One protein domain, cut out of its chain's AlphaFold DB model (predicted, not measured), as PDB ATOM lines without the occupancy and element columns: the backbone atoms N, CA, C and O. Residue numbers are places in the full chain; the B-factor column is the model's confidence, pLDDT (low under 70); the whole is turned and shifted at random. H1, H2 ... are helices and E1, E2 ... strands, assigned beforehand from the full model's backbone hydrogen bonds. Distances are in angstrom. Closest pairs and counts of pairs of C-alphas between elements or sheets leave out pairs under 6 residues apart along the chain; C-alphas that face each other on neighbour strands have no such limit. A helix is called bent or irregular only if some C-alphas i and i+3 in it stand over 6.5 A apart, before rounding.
ATOM      1  N   GLN A 643      99.090 171.025 134.328       83.00
ATOM      2  CA  GLN A 643     100.291 171.796 134.691       83.00
ATOM      3  C   GLN A 643     101.401 171.759 133.619       83.00
ATOM      4  O   GLN A 643     102.035 172.776 133.362       83.00
ATOM      5  N   ALA A 644     101.633 170.623 132.944       85.44
ATOM      6  CA  ALA A 644     102.636 170.548 131.875       85.44
ATOM      7  C   ALA A 644     102.198 171.235 130.567       85.44
ATOM      8  O   ALA A 644     103.061 171.655 129.799       85.44
ATOM      9  N   GLN A 645     100.893 171.360 130.303       88.44
ATOM     10  CA  GLN A 645     100.375 172.237 129.250       88.44
ATOM     11  C   GLN A 645     100.533 173.713 129.652       88.44
ATOM     12  O   GLN A 645     101.065 174.499 128.874       88.44
ATOM     13  N   ASP A 646     100.130 174.075 130.873       88.25
ATOM     14  CA  ASP A 646     100.096 175.459 131.364       88.25
ATOM     15  C   ASP A 646     101.488 176.095 131.448       88.25
ATOM     16  O   ASP A 646     101.669 177.223 131.000       88.25
ATOM     17  N   ILE A 647     102.504 175.344 131.886       88.31
ATOM     18  CA  ILE A 647     103.905 175.800 131.871       88.31
ATOM     19  C   ILE A 647     104.392 176.060 130.436       88.31
ATOM     20  O   ILE A 647     105.093 177.036 130.191       88.31
ATOM     21  N   VAL A 648     104.003 175.233 129.458       90.31
ATOM     22  CA  VAL A 648     104.371 175.468 128.047       90.31
ATOM     23  C   VAL A 648     103.628 176.677 127.469       90.31
ATOM     24  O   VAL A 648     104.236 177.437 126.718       90.31
ATOM     25  N   ARG A 649     102.361 176.905 127.851       89.00
ATOM     26  CA  ARG A 649     101.620 178.140 127.523       89.00
ATOM     27  C   ARG A 649     102.315 179.369 128.125       89.00
ATOM     28  O   ARG A 649     102.545 180.335 127.410       89.00
ATOM     29  N   GLN A 650     102.706 179.320 129.400       88.56
ATOM     30  CA  GLN A 650     103.407 180.406 130.095       88.56
ATOM     31  C   GLN A 650     104.760 180.731 129.444       88.56
ATOM     32  O   GLN A 650     105.032 181.895 129.161       88.56
ATOM     33  N   VAL A 651     105.575 179.712 129.144       90.50
ATOM     34  CA  VAL A 651     106.849 179.882 128.427       90.50
ATOM     35  C   VAL A 651     106.621 180.547 127.068       90.50
ATOM     36  O   VAL A 651     107.227 181.580 126.798       90.50
ATOM     37  N   LEU A 652     105.705 180.021 126.244       88.69
ATOM     38  CA  LEU A 652     105.448 180.563 124.904       88.69
ATOM     39  C   LEU A 652     104.824 181.970 124.918       88.69
ATOM     40  O   LEU A 652     105.079 182.733 123.992       88.69
ATOM     41  N   ARG A 653     104.076 182.339 125.968       86.94
ATOM     42  CA  ARG A 653     103.591 183.714 126.206       86.94
ATOM     43  C   ARG A 653     104.700 184.675 126.610       86.94
ATOM     44  O   ARG A 653     104.683 185.830 126.206       86.94
ATOM     45  N   SER A 654     105.660 184.205 127.406       87.12
ATOM     46  CA  SER A 654     106.804 185.017 127.839       87.12
ATOM     47  C   SER A 654     107.824 185.277 126.722       87.12
ATOM     48  O   SER A 654     108.616 186.212 126.819       87.12
ATOM     49  N   SER A 655     107.806 184.473 125.652       82.44
ATOM     50  CA  SER A 655     108.714 184.592 124.510       82.44
ATOM     51  C   SER A 655     108.037 185.250 123.294       82.44
ATOM     52  O   SER A 655     107.260 184.583 122.612       82.44
ATOM     53  N   PRO A 656     108.374 186.503 122.928       78.75
ATOM     54  CA  PRO A 656     107.863 187.128 121.701       78.75
ATOM     55  C   PRO A 656     108.481 186.541 120.416       78.75
ATOM     56  O   PRO A 656     108.067 186.888 119.313       78.75
ATOM     57  N   THR A 657     109.481 185.661 120.537       82.75
ATOM     58  CA  THR A 657     110.125 184.952 119.425       82.75
ATOM     59  C   THR A 657     109.809 183.452 119.469       82.75
ATOM     60  O   THR A 657     109.708 182.874 120.553       82.75
ATOM     61  N   PRO A 658     109.656 182.781 118.310       86.06
ATOM     62  CA  PRO A 658     109.292 181.370 118.268       86.06
ATOM     63  C   PRO A 658     110.441 180.488 118.784       86.06
ATOM     64  O   PRO A 658     111.588 180.622 118.358       86.06
ATOM     65  N   LEU A 659     110.146 179.549 119.685       89.25
ATOM     66  CA  LEU A 659     111.161 178.797 120.430       89.25
ATOM     67  C   LEU A 659     111.413 177.381 119.893       89.25
ATOM     68  O   LEU A 659     110.525 176.687 119.394       89.25
ATOM     69  N   SER A 660     112.640 176.892 120.081       90.00
ATOM     70  CA  SER A 660     112.986 175.486 119.845       90.00
ATOM     71  C   SER A 660     112.528 174.599 121.005       90.00
ATOM     72  O   SER A 660     112.549 174.999 122.166       90.00
ATOM     73  N   THR A 661     112.214 173.328 120.733       89.69
ATOM     74  CA  THR A 661     111.858 172.345 121.780       89.69
ATOM     75  C   THR A 661     112.972 172.117 122.816       89.69
ATOM     76  O   THR A 661     112.687 171.631 123.907       89.69
ATOM     77  N   LYS A 662     114.235 172.456 122.505       88.50
ATOM     78  CA  LYS A 662     115.321 172.481 123.504       88.50
ATOM     79  C   LYS A 662     115.162 173.635 124.490       88.50
ATOM     80  O   LYS A 662     115.351 173.437 125.684       88.50
ATOM     81  N   ASP A 663     114.816 174.816 123.999       88.69
ATOM     82  CA  ASP A 663     114.853 176.044 124.790       88.69
ATOM     83  C   ASP A 663     113.552 176.240 125.574       88.69
ATOM     84  O   ASP A 663     113.618 176.608 126.741       88.69
ATOM     85  N   ILE A 664     112.411 175.778 125.035       89.00
ATOM     86  CA  ILE A 664     111.177 175.558 125.816       89.00
ATOM     87  C   ILE A 664     111.455 174.629 127.007       89.00
ATOM     88  O   ILE A 664     110.992 174.889 128.110       89.00
ATOM     89  N   PHE A 665     112.234 173.553 126.816       90.69
ATOM     90  CA  PHE A 665     112.580 172.631 127.907       90.69
ATOM     91  C   PHE A 665     113.512 173.269 128.952       90.69
ATOM     92  O   PHE A 665     113.357 172.981 130.134       90.69
ATOM     93  N   LYS A 666     114.445 174.144 128.546       89.94
ATOM     94  CA  LYS A 666     115.297 174.907 129.478       89.94
ATOM     95  C   LYS A 666     114.482 175.919 130.286       89.94
ATOM     96  O   LYS A 666     114.517 175.877 131.508       89.94
ATOM     97  N   GLN A 667     113.727 176.787 129.612       88.69
ATOM     98  CA  GLN A 667     112.944 177.851 130.249       88.69
ATOM     99  C   GLN A 667     111.862 177.274 131.169       88.69
ATOM    100  O   GLN A 667     111.696 177.735 132.294       88.69
ATOM    101  N   ALA A 668     111.210 176.182 130.760       87.88
ATOM    102  CA  ALA A 668     110.254 175.471 131.605       87.88
ATOM    103  C   ALA A 668     110.862 174.875 132.887       87.88
ATOM    104  O   ALA A 668     110.111 174.617 133.816       87.88
ATOM    105  N   LEU A 669     112.181 174.639 132.950       88.12
ATOM    106  CA  LEU A 669     112.888 174.207 134.166       88.12
ATOM    107  C   LEU A 669     113.405 175.380 135.018       88.12
ATOM    108  O   LEU A 669     113.843 175.163 136.143       88.12
ATOM    109  N   GLN A 670     113.380 176.608 134.489       84.62
ATOM    110  CA  GLN A 670     113.776 177.829 135.205       84.62
ATOM    111  C   GLN A 670     112.587 178.505 135.908       84.62
ATOM    112  O   GLN A 670     112.786 179.271 136.850       84.62
ATOM    113  N   LEU A 671     111.353 178.203 135.488       81.88
ATOM    114  CA  LEU A 671     110.136 178.644 136.167       81.88
ATOM    115  C   LEU A 671     109.992 177.938 137.524       81.88
ATOM    116  O   LEU A 671     109.783 176.726 137.594       81.88
ATOM    117  N   LYS A 672     110.073 178.711 138.613       67.81
ATOM    118  CA  LYS A 672     109.751 178.230 139.962       67.81
ATOM    119  C   LYS A 672     108.256 177.901 140.034       67.81
ATOM    120  O   LYS A 672     107.425 178.732 139.684       67.81
ATOM    121  N   LEU A 673     107.927 176.697 140.494       68.38
ATOM    122  CA  LEU A 673     106.548 176.247 140.680       68.38
ATOM    123  C   LEU A 673     106.143 176.461 142.134       68.38
ATOM    124  O   LEU A 673     106.686 175.803 143.017       68.38
ATOM    125  N   GLU A 674     105.176 177.343 142.375       60.75
ATOM    126  CA  GLU A 674     104.744 177.688 143.736       60.75
ATOM    127  C   GLU A 674     104.013 176.533 144.443       60.75
ATOM    128  O   GLU A 674     104.064 176.452 145.663       60.75
ATOM    129  N   ASN A 675     103.395 175.598 143.699       61.97
ATOM    130  CA  ASN A 675     102.840 174.345 144.237       61.97
ATOM    131  C   ASN A 675     102.848 173.188 143.194       61.97
ATOM    132  O   ASN A 675     101.987 173.131 142.303       61.97
ATOM    133  N   PRO A 676     103.801 172.232 143.263       59.69
ATOM    134  CA  PRO A 676     103.909 171.121 142.311       59.69
ATOM    135  C   PRO A 676     103.009 169.921 142.678       59.69
ATOM    136  O   PRO A 676     103.458 168.942 143.272       59.69
ATOM    137  N   VAL A 677     101.747 169.947 142.228       58.72
ATOM    138  CA  VAL A 677     100.713 168.903 142.459       58.72
ATOM    139  C   VAL A 677     101.165 167.475 142.087       58.72
ATOM    140  O   VAL A 677     100.679 166.498 142.643       58.72
ATOM    141  N   ILE A 678     102.150 167.311 141.199       57.97
ATOM    142  CA  ILE A 678     102.720 165.994 140.850       57.97
ATOM    143  C   ILE A 678     103.387 165.273 142.034       57.97
ATOM    144  O   ILE A 678     103.547 164.055 141.968       57.97
ATOM    145  N   GLN A 679     103.734 165.968 143.123       55.75
ATOM    146  CA  GLN A 679     104.210 165.313 144.347       55.75
ATOM    147  C   GLN A 679     103.131 164.458 145.037       55.75
ATOM    148  O   GLN A 679     103.488 163.530 145.757       55.75
ATOM    149  N   THR A 680     101.838 164.713 144.792       57.28
ATOM    150  CA  THR A 680     100.719 163.953 145.382       57.28
ATOM    151  C   THR A 680     100.017 163.006 144.401       57.28
ATOM    152  O   THR A 680      99.122 162.274 144.813       57.28
ATOM    153  N   ASP A 681     100.427 162.953 143.127       67.31
ATOM    154  CA  ASP A 681      99.853 162.036 142.128       67.31
ATOM    155  C   ASP A 681     100.267 160.573 142.428       67.31
ATOM    156  O   ASP A 681     101.433 160.197 142.218       67.31
ATOM    157  N   PRO A 682      99.336 159.705 142.880       66.62
ATOM    158  CA  PRO A 682      99.672 158.357 143.329       66.62
ATOM    159  C   PRO A 682     100.166 157.465 142.184       66.62
ATOM    160  O   PRO A 682     100.924 156.522 142.427       66.62
ATOM    161  N   TYR A 683      99.802 157.759 140.931       69.00
ATOM    162  CA  TYR A 683     100.289 157.005 139.778       69.00
ATOM    163  C   TYR A 683     101.775 157.287 139.528       69.00
ATOM    164  O   TYR A 683     102.529 156.384 139.162       69.00
ATOM    165  N   ILE A 684     102.228 158.520 139.765       71.12
ATOM    166  CA  ILE A 684     103.622 158.935 139.553       71.12
ATOM    167  C   ILE A 684     104.523 158.440 140.677       71.12
ATOM    168  O   ILE A 684     105.605 157.920 140.399       71.12
ATOM    169  N   LEU A 685     104.054 158.506 141.924       71.94
ATOM    170  CA  LEU A 685     104.740 157.899 143.066       71.94
ATOM    171  C   LEU A 685     104.906 156.380 142.868       71.94
ATOM    172  O   LEU A 685     105.998 155.841 143.063       71.94
ATOM    173  N   ARG A 686     103.860 155.691 142.382       75.75
ATOM    174  CA  ARG A 686     103.910 154.257 142.046       75.75
ATOM    175  C   ARG A 686     104.857 153.963 140.878       75.75
ATOM    176  O   ARG A 686     105.668 153.046 140.981       75.75
ATOM    177  N   ALA A 687     104.805 154.751 139.800       75.50
ATOM    178  CA  ALA A 687     105.701 154.623 138.649       75.50
ATOM    179  C   ALA A 687     107.177 154.807 139.035       75.50
ATOM    180  O   ALA A 687     108.027 154.035 138.592       75.50
ATOM    181  N   ARG A 688     107.470 155.787 139.902       73.44
ATOM    182  CA  ARG A 688     108.806 156.028 140.450       73.44
ATOM    183  C   ARG A 688     109.290 154.834 141.278       73.44
ATOM    184  O   ARG A 688     110.308 154.249 140.911       73.44
ATOM    185  N   LYS A 689     108.528 154.418 142.299       76.69
ATOM    186  CA  LYS A 689     108.886 153.297 143.191       76.69
ATOM    187  C   LYS A 689     109.104 151.984 142.426       76.69
ATOM    188  O   LYS A 689     110.031 151.241 142.731       76.69
ATOM    189  N   LEU A 690     108.301 151.721 141.390       75.06
ATOM    190  CA  LEU A 690     108.508 150.583 140.485       75.06
ATOM    191  C   LEU A 690     109.763 150.743 139.613       75.06
ATOM    192  O   LEU A 690     110.487 149.771 139.425       75.06
ATOM    193  N   SER A 691     110.049 151.944 139.098       73.88
ATOM    194  CA  SER A 691     111.254 152.181 138.289       73.88
ATOM    195  C   SER A 691     112.556 152.045 139.081       73.88
ATOM    196  O   SER A 691     113.541 151.558 138.530       73.88
ATOM    197  N   GLU A 692     112.526 152.403 140.369       76.94
ATOM    198  CA  GLU A 692     113.612 152.214 141.337       76.94
ATOM    199  C   GLU A 692     113.790 150.722 141.663       76.94
ATOM    200  O   GLU A 692     114.891 150.197 141.525       76.94
ATOM    201  N   ALA A 693     112.702 150.002 141.966       73.88
ATOM    202  CA  ALA A 693     112.737 148.562 142.248       73.88
ATOM    203  C   ALA A 693     113.125 147.676 141.043       73.88
ATOM    204  O   ALA A 693     113.636 146.577 141.235       73.88
ATOM    205  N   GLN A 694     112.880 148.124 139.805       71.06
ATOM    206  CA  GLN A 694     113.196 147.376 138.574       71.06
ATOM    207  C   GLN A 694     114.476 147.853 137.862       71.06
ATOM    208  O   GLN A 694     114.745 147.416 136.743       71.06
ATOM    209  N   GLY A 695     115.252 148.772 138.455       69.00
ATOM    210  CA  GLY A 695     116.504 149.279 137.868       69.00
ATOM    211  C   GLY A 695     116.340 149.995 136.517       69.00
ATOM    212  O   GLY A 695     117.298 150.133 135.756       69.00
ATOM    213  N   THR A 696     115.125 150.428 136.171       71.19
ATOM    214  CA  THR A 696     114.842 151.039 134.863       71.19
ATOM    215  C   THR A 696     115.259 152.515 134.838       71.19
ATOM    216  O   THR A 696     115.042 153.221 135.824       71.19
ATOM    217  N   PRO A 697     115.803 153.034 133.720       71.88
ATOM    218  CA  PRO A 697     116.307 154.404 133.665       71.88
ATOM    219  C   PRO A 697     115.184 155.435 133.855       71.88
ATOM    220  O   PRO A 697     114.263 155.535 133.038       71.88
ATOM    221  N   GLN A 698     115.285 156.220 134.931       74.75
ATOM    222  CA  GLN A 698     114.361 157.313 135.233       74.75
ATOM    223  C   GLN A 698     114.450 158.445 134.186       74.75
ATOM    224  O   GLN A 698     115.496 158.642 133.557       74.75
ATOM    225  N   PRO A 699     113.371 159.224 133.971       79.38
ATOM    226  CA  PRO A 699     113.446 160.449 133.179       79.38
ATOM    227  C   PRO A 699     114.352 161.492 133.874       79.38
ATOM    228  O   PRO A 699     114.359 161.537 135.100       79.38
ATOM    229  N   PRO A 700     115.065 162.375 133.139       82.19
ATOM    230  CA  PRO A 700     116.077 163.267 133.731       82.19
ATOM    231  C   PRO A 700     115.583 164.254 134.797       82.19
ATOM    232  O   PRO A 700     116.399 164.789 135.537       82.19
ATOM    233  N   GLN A 701     114.279 164.539 134.852       78.75
ATOM    234  CA  GLN A 701     113.662 165.394 135.868       78.75
ATOM    235  C   GLN A 701     112.361 164.744 136.373       78.75
ATOM    236  O   GLN A 701     111.274 165.117 135.930       78.75
ATOM    237  N   PRO A 702     112.428 163.730 137.258       74.62
ATOM    238  CA  PRO A 702     111.270 162.896 137.598       74.62
ATOM    239  C   PRO A 702     110.184 163.644 138.384       74.62
ATOM    240  O   PRO A 702     109.005 163.321 138.242       74.62
ATOM    241  N   GLN A 703     110.569 164.657 139.168       74.69
ATOM    242  CA  GLN A 703     109.652 165.465 139.984       74.69
ATOM    243  C   GLN A 703     108.966 166.595 139.192       74.69
ATOM    244  O   GLN A 703     107.923 167.095 139.604       74.69
ATOM    245  N   HIS A 704     109.530 167.004 138.051       81.62
ATOM    246  CA  HIS A 704     109.048 168.153 137.288       81.62
ATOM    247  C   HIS A 704     107.855 167.777 136.376       81.62
ATOM    248  O   HIS A 704     107.903 166.720 135.741       81.62
ATOM    249  N   PRO A 705     106.816 168.627 136.213       82.62
ATOM    250  CA  PRO A 705     105.714 168.400 135.266       82.62
ATOM    251  C   PRO A 705     106.168 168.007 133.858       82.62
ATOM    252  O   PRO A 705     105.601 167.103 133.239       82.62
ATOM    253  N   ILE A 706     107.228 168.644 133.362       85.56
ATOM    254  CA  ILE A 706     107.833 168.346 132.063       85.56
ATOM    255  C   ILE A 706     109.077 167.487 132.315       85.56
ATOM    256  O   ILE A 706     110.197 167.982 132.402       85.56
ATOM    257  N   ARG A 707     108.849 166.174 132.455       84.75
ATOM    258  CA  ARG A 707     109.828 165.196 132.977       84.75
ATOM    259  C   ARG A 707     111.040 164.936 132.080       84.75
ATOM    260  O   ARG A 707     112.090 164.486 132.530       84.75
ATOM    261  N   SER A 708     110.876 165.126 130.770       88.75
ATOM    262  CA  SER A 708     111.948 164.964 129.785       88.75
ATOM    263  C   SER A 708     111.625 165.679 128.476       88.75
ATOM    264  O   SER A 708     110.462 165.788 128.080       88.75
ATOM    265  N   LEU A 709     112.663 166.053 127.726       86.88
ATOM    266  CA  LEU A 709     112.523 166.614 126.379       86.88
ATOM    267  C   LEU A 709     111.842 165.631 125.398       86.88
ATOM    268  O   LEU A 709     111.153 166.053 124.472       86.88
ATOM    269  N   SER A 710     111.948 164.314 125.631       86.56
ATOM    270  CA  SER A 710     111.185 163.305 124.872       86.56
ATOM    271  C   SER A 710     109.680 163.354 125.154       86.56
ATOM    272  O   SER A 710     108.899 163.200 124.217       86.56
ATOM    273  N   TYR A 711     109.274 163.573 126.408       88.12
ATOM    274  CA  TYR A 711     107.870 163.728 126.811       88.12
ATOM    275  C   TYR A 711     107.294 165.056 126.295       88.12
ATOM    276  O   TYR A 711     106.250 165.055 125.644       88.12
ATOM    277  N   LEU A 712     108.031 166.165 126.434       89.94
ATOM    278  CA  LEU A 712     107.667 167.455 125.830       89.94
ATOM    279  C   LEU A 712     107.416 167.320 124.315       89.94
ATOM    280  O   LEU A 712     106.366 167.718 123.813       89.94
ATOM    281  N   LYS A 713     108.356 166.695 123.590       89.44
ATOM    282  CA  LYS A 713     108.325 166.580 122.123       89.44
ATOM    283  C   LYS A 713     107.291 165.590 121.575       89.44
ATOM    284  O   LYS A 713     106.810 165.792 120.464       89.44
ATOM    285  N   ARG A 714     107.008 164.489 122.284       87.69
ATOM    286  CA  ARG A 714     106.122 163.407 121.798       87.69
ATOM    287  C   ARG A 714     104.717 163.434 122.394       87.69
ATOM    288  O   ARG A 714     103.829 162.836 121.795       87.69
ATOM    289  N   THR A 715     104.535 164.087 123.538       87.94
ATOM    290  CA  THR A 715     103.288 164.056 124.307       87.94
ATOM    291  C   THR A 715     102.703 165.455 124.450       87.94
ATOM    292  O   THR A 715     101.622 165.688 123.931       87.94
ATOM    293  N   VAL A 716     103.421 166.405 125.061       89.31
ATOM    294  CA  VAL A 716     102.855 167.726 125.410       89.31
ATOM    295  C   VAL A 716     102.625 168.620 124.185       89.31
ATOM    296  O   VAL A 716     101.500 169.054 123.946       89.31
ATOM    297  N   LEU A 717     103.657 168.865 123.368       90.38
ATOM    298  CA  LEU A 717     103.538 169.755 122.203       90.38
ATOM    299  C   LEU A 717     102.525 169.244 121.153       90.38
ATOM    300  O   LEU A 717     101.709 170.042 120.697       90.38
ATOM    301  N   PRO A 718     102.476 167.941 120.792       90.56
ATOM    302  CA  PRO A 718     101.451 167.430 119.876       90.56
ATOM    303  C   PRO A 718     100.015 167.511 120.406       90.56
ATOM    304  O   PRO A 718      99.088 167.378 119.613       90.56
ATOM    305  N   ASP A 719      99.815 167.678 121.714       89.56
ATOM    306  CA  ASP A 719      98.492 167.767 122.337       89.56
ATOM    307  C   ASP A 719      97.964 169.206 122.329       89.56
ATOM    308  O   ASP A 719      96.850 169.447 121.869       89.56
ATOM    309  N   LEU A 720      98.817 170.176 122.682       88.06
ATOM    310  CA  LEU A 720      98.542 171.611 122.530       88.06
ATOM    311  C   LEU A 720      98.203 171.993 121.074       88.06
ATOM    312  O   LEU A 720      97.334 172.826 120.836       88.06
ATOM    313  N   VAL A 721      98.808 171.325 120.081       89.25
ATOM    314  CA  VAL A 721      98.438 171.490 118.658       89.25
ATOM    315  C   VAL A 721      97.009 171.015 118.358       89.25
ATOM    316  O   VAL A 721      96.336 171.628 117.530       89.25
ATOM    317  N   LYS A 722      96.511 169.949 119.008       88.12
ATOM    318  CA  LYS A 722      95.115 169.493 118.826       88.12
ATOM    319  C   LYS A 722      94.126 170.496 119.411       88.12
ATOM    320  O   LYS A 722      93.101 170.756 118.791       88.12
ATOM    321  N   LEU A 723      94.457 171.044 120.586       84.69
ATOM    322  CA  LEU A 723      93.685 172.094 121.259       84.69
ATOM    323  C   LEU A 723      93.697 173.418 120.472       84.69
ATOM    324  O   LEU A 723      92.789 174.225 120.626       84.69
ATOM    325  N   ARG A 724      94.650 173.563 119.535       80.12
ATOM    326  CA  ARG A 724      94.921 174.736 118.683       80.12
ATOM    327  C   ARG A 724      95.611 175.899 119.402       80.12
ATOM    328  O   ARG A 724      95.797 176.934 118.771       80.12
ATOM    329  N   ASP A 725      96.056 175.698 120.640       80.06
ATOM    330  CA  ASP A 725      96.776 176.681 121.461       80.06
ATOM    331  C   ASP A 725      98.116 177.107 120.848       80.06
ATOM    332  O   ASP A 725      98.544 178.245 121.008       80.06
ATOM    333  N   ILE A 726      98.812 176.187 120.170       86.94
ATOM    334  CA  ILE A 726     100.150 176.427 119.613       86.94
ATOM    335  C   ILE A 726     100.232 175.982 118.159       86.94
ATOM    336  O   ILE A 726      99.560 175.039 117.730       86.94
ATOM    337  N   GLU A 727     101.139 176.604 117.417       88.69
ATOM    338  CA  GLU A 727     101.481 176.203 116.058       88.69
ATOM    339  C   GLU A 727     102.996 176.104 115.850       88.69
ATOM    340  O   GLU A 727     103.809 176.517 116.680       88.69
ATOM    341  N   LYS A 728     103.379 175.450 114.750       89.38
ATOM    342  CA  LYS A 728     104.758 175.058 114.465       89.38
ATOM    343  C   LYS A 728     105.225 175.719 113.176       89.38
ATOM    344  O   LYS A 728     104.927 175.227 112.088       89.38
ATOM    345  N   VAL A 729     105.962 176.812 113.312       87.25
ATOM    346  CA  VAL A 729     106.402 177.660 112.201       87.25
ATOM    347  C   VAL A 729     107.787 177.245 111.709       87.25
ATOM    348  O   VAL A 729     108.627 176.737 112.457       87.25
ATOM    349  N   HIS A 730     108.004 177.418 110.409       84.56
ATOM    350  CA  HIS A 730     109.306 177.297 109.770       84.56
ATOM    351  C   HIS A 730     109.971 178.678 109.754       84.56
ATOM    352  O   HIS A 730     109.404 179.619 109.207       84.56
ATOM    353  N   SER A 731     111.154 178.790 110.353       80.06
ATOM    354  CA  SER A 731     111.910 180.036 110.469       80.06
ATOM    355  C   SER A 731     113.321 179.841 109.928       80.06
ATOM    356  O   SER A 731     114.000 178.864 110.267       80.06
ATOM    357  N   GLU A 732     113.748 180.774 109.086       82.94
ATOM    358  CA  GLU A 732     115.094 180.836 108.526       82.94
ATOM    359  C   GLU A 732     115.913 181.834 109.345       82.94
ATOM    360  O   GLU A 732     115.536 182.997 109.476       82.94
ATOM    361  N   ARG A 733     117.016 181.365 109.934       75.94
ATOM    362  CA  ARG A 733     117.902 182.168 110.785       75.94
ATOM    363  C   ARG A 733     119.339 182.007 110.304       75.94
ATOM    364  O   ARG A 733     119.752 180.893 109.999       75.94
ATOM    365  N   LEU A 734     120.116 183.085 110.276       76.94
ATOM    366  CA  LEU A 734     121.566 182.997 110.088       76.94
ATOM    367  C   LEU A 734     122.218 182.335 111.319       76.94
ATOM    368  O   LEU A 734     121.820 182.614 112.455       76.94
ATOM    369  N   MET A 735     123.195 181.449 111.102       71.81
ATOM    370  CA  MET A 735     124.035 180.914 112.183       71.81
ATOM    371  C   MET A 735     124.762 182.061 112.888       71.81
ATOM    372  O   MET A 735     125.199 183.002 112.229       71.81
ATOM    373  N   THR A 736     124.901 181.981 114.212       78.38
ATOM    374  CA  THR A 736     125.808 182.873 114.950       78.38
ATOM    375  C   THR A 736     127.248 182.435 114.731       78.38
ATOM    376  O   THR A 736     127.503 181.250 114.508       78.38
ATOM    377  N   ASP A 737     128.193 183.365 114.834       73.81
ATOM    378  CA  ASP A 737     129.607 183.085 114.559       73.81
ATOM    379  C   ASP A 737     130.170 181.996 115.489       73.81
ATOM    380  O   ASP A 737     130.857 181.093 115.024       73.81
ATOM    381  N   GLU A 738     129.738 181.952 116.755       77.06
ATOM    382  CA  GLU A 738     130.016 180.848 117.692       77.06
ATOM    383  C   GLU A 738     129.562 179.468 117.169       77.06
ATOM    384  O   GLU A 738     130.248 178.458 117.347       77.06
ATOM    385  N   GLU A 739     128.391 179.397 116.526       74.38
ATOM    386  CA  GLU A 739     127.825 178.153 115.993       74.38
ATOM    387  C   GLU A 739     128.485 177.771 114.654       74.38
ATOM    388  O   GLU A 739     128.584 176.584 114.327       74.38
ATOM    389  N   ILE A 740     129.002 178.758 113.910       75.56
ATOM    390  CA  ILE A 740     129.880 178.561 112.749       75.56
ATOM    391  C   ILE A 740     131.240 178.018 113.211       75.56
ATOM    392  O   ILE A 740     131.681 176.994 112.690       75.56
ATOM    393  N   ASP A 741     131.873 178.621 114.216       76.94
ATOM    394  CA  ASP A 741     133.195 178.225 114.709       76.94
ATOM    395  C   ASP A 741     133.181 176.863 115.402       76.94
ATOM    396  O   ASP A 741     134.015 176.012 115.090       76.94
ATOM    397  N   HIS A 742     132.186 176.572 116.248       77.94
ATOM    398  CA  HIS A 742     132.013 175.230 116.814       77.94
ATOM    399  C   HIS A 742     131.801 174.177 115.708       77.94
ATOM    400  O   HIS A 742     132.290 173.042 115.791       77.94
ATOM    401  N   ARG A 743     131.097 174.536 114.627       73.19
ATOM    402  CA  ARG A 743     130.897 173.652 113.472       73.19
ATOM    403  C   ARG A 743     132.190 173.466 112.676       73.19
ATOM    404  O   ARG A 743     132.521 172.328 112.345       73.19
ATOM    405  N   LEU A 744     132.956 174.527 112.426       77.75
ATOM    406  CA  LEU A 744     134.263 174.466 111.766       77.75
ATOM    407  C   LEU A 744     135.272 173.657 112.591       77.75
ATOM    408  O   LEU A 744     135.964 172.808 112.026       77.75
ATOM    409  N   ALA A 745     135.313 173.842 113.913       78.81
ATOM    410  CA  ALA A 745     136.145 173.067 114.831       78.81
ATOM    411  C   ALA A 745     135.884 171.557 114.697       78.81
ATOM    412  O   ALA A 745     136.835 170.783 114.579       78.81
ATOM    413  N   SER A 746     134.610 171.152 114.590       79.12
ATOM    414  CA  SER A 746     134.204 169.750 114.398       79.12
ATOM    415  C   SER A 746     134.569 169.143 113.028       79.12
ATOM    416  O   SER A 746     134.491 167.928 112.854       79.12
ATOM    417  N   MET A 747     134.965 169.963 112.046       80.31
ATOM    418  CA  MET A 747     135.301 169.533 110.684       80.31
ATOM    419  C   MET A 747     136.813 169.415 110.449       80.31
ATOM    420  O   MET A 747     137.614 170.166 111.012       80.31
ATOM    421  N   THR A 748     137.215 168.508 109.553       82.00
ATOM    422  CA  THR A 748     138.627 168.335 109.161       82.00
ATOM    423  C   THR A 748     139.129 169.495 108.290       82.00
ATOM    424  O   THR A 748     138.341 170.197 107.653       82.00
ATOM    425  N   LYS A 749     140.453 169.701 108.214       77.25
ATOM    426  CA  LYS A 749     141.071 170.842 107.501       77.25
ATOM    427  C   LYS A 749     140.601 170.980 106.041       77.25
ATOM    428  O   LYS A 749     140.308 172.090 105.605       77.25
ATOM    429  N   ALA A 750     140.443 169.866 105.320       73.94
ATOM    430  CA  ALA A 750     139.914 169.853 103.952       73.94
ATOM    431  C   ALA A 750     138.412 170.201 103.881       73.94
ATOM    432  O   ALA A 750     137.976 170.904 102.973       73.94
ATOM    433  N   GLN A 751     137.616 169.762 104.861       71.75
ATOM    434  CA  GLN A 751     136.189 170.085 104.938       71.75
ATOM    435  C   GLN A 751     135.947 171.564 105.276       71.75
ATOM    436  O   GLN A 751     135.038 172.162 104.709       71.75
ATOM    437  N   ARG A 752     136.781 172.181 106.130       74.94
ATOM    438  CA  ARG A 752     136.706 173.624 106.445       74.94
ATOM    439  C   ARG A 752     136.897 174.500 105.202       74.94
ATOM    440  O   ARG A 752     136.194 175.496 105.054       74.94
ATOM    441  N   ALA A 753     137.800 174.113 104.296       68.81
ATOM    442  CA  ALA A 753     138.024 174.829 103.039       68.81
ATOM    443  C   ALA A 753     136.770 174.833 102.143       68.81
ATOM    444  O   ALA A 753     136.397 175.881 101.626       68.81
ATOM    445  N   ALA A 754     136.075 173.695 102.031       64.81
ATOM    446  CA  ALA A 754     134.813 173.591 101.292       64.81
ATOM    447  C   ALA A 754     133.601 174.198 102.036       64.81
ATOM    448  O   ALA A 754     132.614 174.575 101.409       64.81
ATOM    449  N   ALA A 755     133.650 174.299 103.368       61.62
ATOM    450  CA  ALA A 755     132.566 174.866 104.171       61.62
ATOM    451  C   ALA A 755     132.455 176.396 104.045       61.62
ATOM    452  O   ALA A 755     131.348 176.924 104.123       61.62
ATOM    453  N   ARG A 756     133.572 177.101 103.796       60.25
ATOM    454  CA  ARG A 756     133.617 178.571 103.649       60.25
ATOM    455  C   ARG A 756     132.800 179.132 102.474       60.25
ATOM    456  O   ARG A 756     132.608 180.340 102.422       60.25
ATOM    457  N   SER A 757     132.318 178.295 101.551       57.50
ATOM    458  CA  SER A 757     131.505 178.709 100.395       57.50
ATOM    459  C   SER A 757     130.052 178.210 100.436       57.50
ATOM    460  O   SER A 757     129.396 178.165  99.396       57.50
ATOM    461  N   MET A 758     129.539 177.790 101.599       56.50
ATOM    462  CA  MET A 758     128.124 177.436 101.782       56.50
ATOM    463  C   MET A 758     127.405 178.502 102.615       56.50
ATOM    464  O   MET A 758     127.971 179.027 103.571       56.50
ATOM    465  N   SER A 759     126.157 178.821 102.260       56.53
ATOM    466  CA  SER A 759     125.381 179.870 102.929       56.53
ATOM    467  C   SER A 759     125.089 179.542 104.398       56.53
ATOM    468  O   SER A 759     124.828 178.399 104.773       56.53
ATOM    469  N   THR A 760     125.105 180.578 105.236       66.19
ATOM    470  CA  THR A 760     124.988 180.496 106.703       66.19
ATOM    471  C   THR A 760     123.544 180.373 107.210       66.19
ATOM    472  O   THR A 760     123.302 180.487 108.409       66.19
ATOM    473  N   THR A 761     122.565 180.125 106.336       71.25
ATOM    474  CA  THR A 761     121.138 180.069 106.697       71.25
ATOM    475  C   THR A 761     120.727 178.693 107.230       71.25
ATOM    476  O   THR A 761     120.872 177.669 106.561       71.25
ATOM    477  N   VAL A 762     120.140 178.660 108.427       76.12
ATOM    478  CA  VAL A 762     119.541 177.474 109.050       76.12
ATOM    479  C   VAL A 762     118.026 177.522 108.919       76.12
ATOM    480  O   VAL A 762     117.352 178.361 109.516       76.12
ATOM    481  N   HIS A 763     117.484 176.542 108.203       80.88
ATOM    482  CA  HIS A 763     116.058 176.232 108.196       80.88
ATOM    483  C   HIS A 763     115.690 175.500 109.492       80.88
ATOM    484  O   HIS A 763     116.080 174.347 109.706       80.88
ATOM    485  N   SER A 764     114.943 176.163 110.370       81.94
ATOM    486  CA  SER A 764     114.557 175.642 111.682       81.94
ATOM    487  C   SER A 764     113.038 175.530 111.822       81.94
ATOM    488  O   SER A 764     112.270 176.258 111.197       81.94
ATOM    489  N   TRP A 765     112.585 174.577 112.638       85.38
ATOM    490  CA  TRP A 765     111.171 174.420 112.973       85.38
ATOM    491  C   TRP A 765     110.962 174.730 114.446       85.38
ATOM    492  O   TRP A 765     111.380 173.953 115.311       85.38
ATOM    493  N   LEU A 766     110.295 175.846 114.696       90.31
ATOM    494  CA  LEU A 766     110.109 176.456 116.004       90.31
ATOM    495  C   LEU A 766     108.617 176.434 116.374       90.31
ATOM    496  O   LEU A 766     107.768 176.055 115.561       90.31
ATOM    497  N   TRP A 767     108.299 176.788 117.613       91.31
ATOM    498  CA  TRP A 767     106.941 176.787 118.154       91.31
ATOM    499  C   TRP A 767     106.568 178.180 118.645       91.31
ATOM    500  O   TRP A 767     107.394 178.854 119.256       91.31
ATOM    501  N   GLN A 768     105.321 178.577 118.412       88.25
ATOM    502  CA  GLN A 768     104.746 179.826 118.908       88.25
ATOM    503  C   GLN A 768     103.343 179.570 119.462       88.25
ATOM    504  O   GLN A 768     102.672 178.624 119.031       88.25
ATOM    505  N   GLU A 769     102.898 180.399 120.409       86.88
ATOM    506  CA  GLU A 769     101.475 180.439 120.748       86.88
ATOM    507  C   GLU A 769     100.687 180.898 119.517       86.88
ATOM    508  O   GLU A 769     101.113 181.775 118.761       86.88
ATOM    509  N   LYS A 770      99.541 180.266 119.282       83.19
ATOM    510  CA  LYS A 770      98.689 180.604 118.159       83.19
ATOM    511  C   LYS A 770      97.830 181.807 118.528       83.19
ATOM    512  O   LYS A 770      96.808 181.661 119.195       83.19
TER     513      LYS A 770
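This is residues 643 to 770 of the 839 residues of an uncharacterized protein of Bondarzewia mesenterica (UniProt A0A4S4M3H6). A two-stranded ribbon, E1 and E2, joins two parts: near one end a small core of three crossed helices, H1, H2 and H4, and past the other end the short helices H5 and H6, which fold back beside each other between the two strands in the chain. H3 lies away from that core, at the far end of a wide loop made by two long links. The printed part has 128 residues, with six named helices and two named strands in the order H1 H2 H3 H4 E1 H5 H6 E2; the sheet E1 - E2 is antiparallel, and the class is mixed, helices and strands. The whole is loose, with a radius of gyration of the C-alphas of 19.1 A, and only just elongated, spanning 58 by 38 by 25 A.

Find C-alpha 726 at (100.150, 176.427, 119.613); from there E1, residues 726 to 734, runs 24.3 A. Its partner E2, residues 761 to 769, covers 24.2 A, bends by 51 degrees at residue 765 and ends at C-alpha 769, (101.475, 180.439, 120.748). H4, residues 709 to 723, is the longest helix at 20.3 A; it is irregular, but only just, with C-alphas 714 and 717 6.9 A apart. H1, residues 643 to 654, begins at C-alpha 643, (100.291, 171.796, 134.691), and measures 16.3 A. Look then for H2, residues 661 to 670, H3, residues 682 to 693 and 16.4 A long, H5, residues 737 to 745, and H6, residues 749 to 755.

Start at the sheet: E1 and E2 are antiparallel at 154 degrees, with N 727 and O 768 3.0 A apart and N 762 and O 733 2.8 A apart, both within hydrogen-bond range. The closest C-alphas of H1 and E2, Leu 652 and Glu 769, are 5.8 A apart; those of H4 and E1, Leu 720 and Ile 726, 5.9 A. H1 touches H2 about perpendicular, at 80 degrees, with residues 647 to 652 alone; Ile 647 and Ala 668 have the closest C-alphas, 6.4 A. Residues 709 to 713 of H4 touch H2, about perpendicular at 81 degrees, closest at the C-alphas of Phe 665 and Leu 709, 6.2 A. H1 and H4 only just touch, with 3 pairs of C-alphas within 8 A, the closest Gln 645 and Val 716 at 6.4 A. H5 and H6 are close but not clearly touching, Leu 744 and Arg 752 having the closest C-alphas at 5.9 A, at a steep tilt of 41 degrees, opposite ways. H3 touches no helix. Every O i to N i+4 pair is within hydrogen-bond range in H3 and H5, against 7 of 8 in H1, 5 of 6 in H2, 8 of 11 in H4 and 2 of 3 in H6.

The two C-alphas farthest apart, Pro 682 and Ala 753, are 58.0 A from each other. The printed part has no cut. The links H2 to H3 and H3 to H4 are long. Confidence is low, with pLDDT under 70, at residues 672 to 683, 695 and 753 to 760.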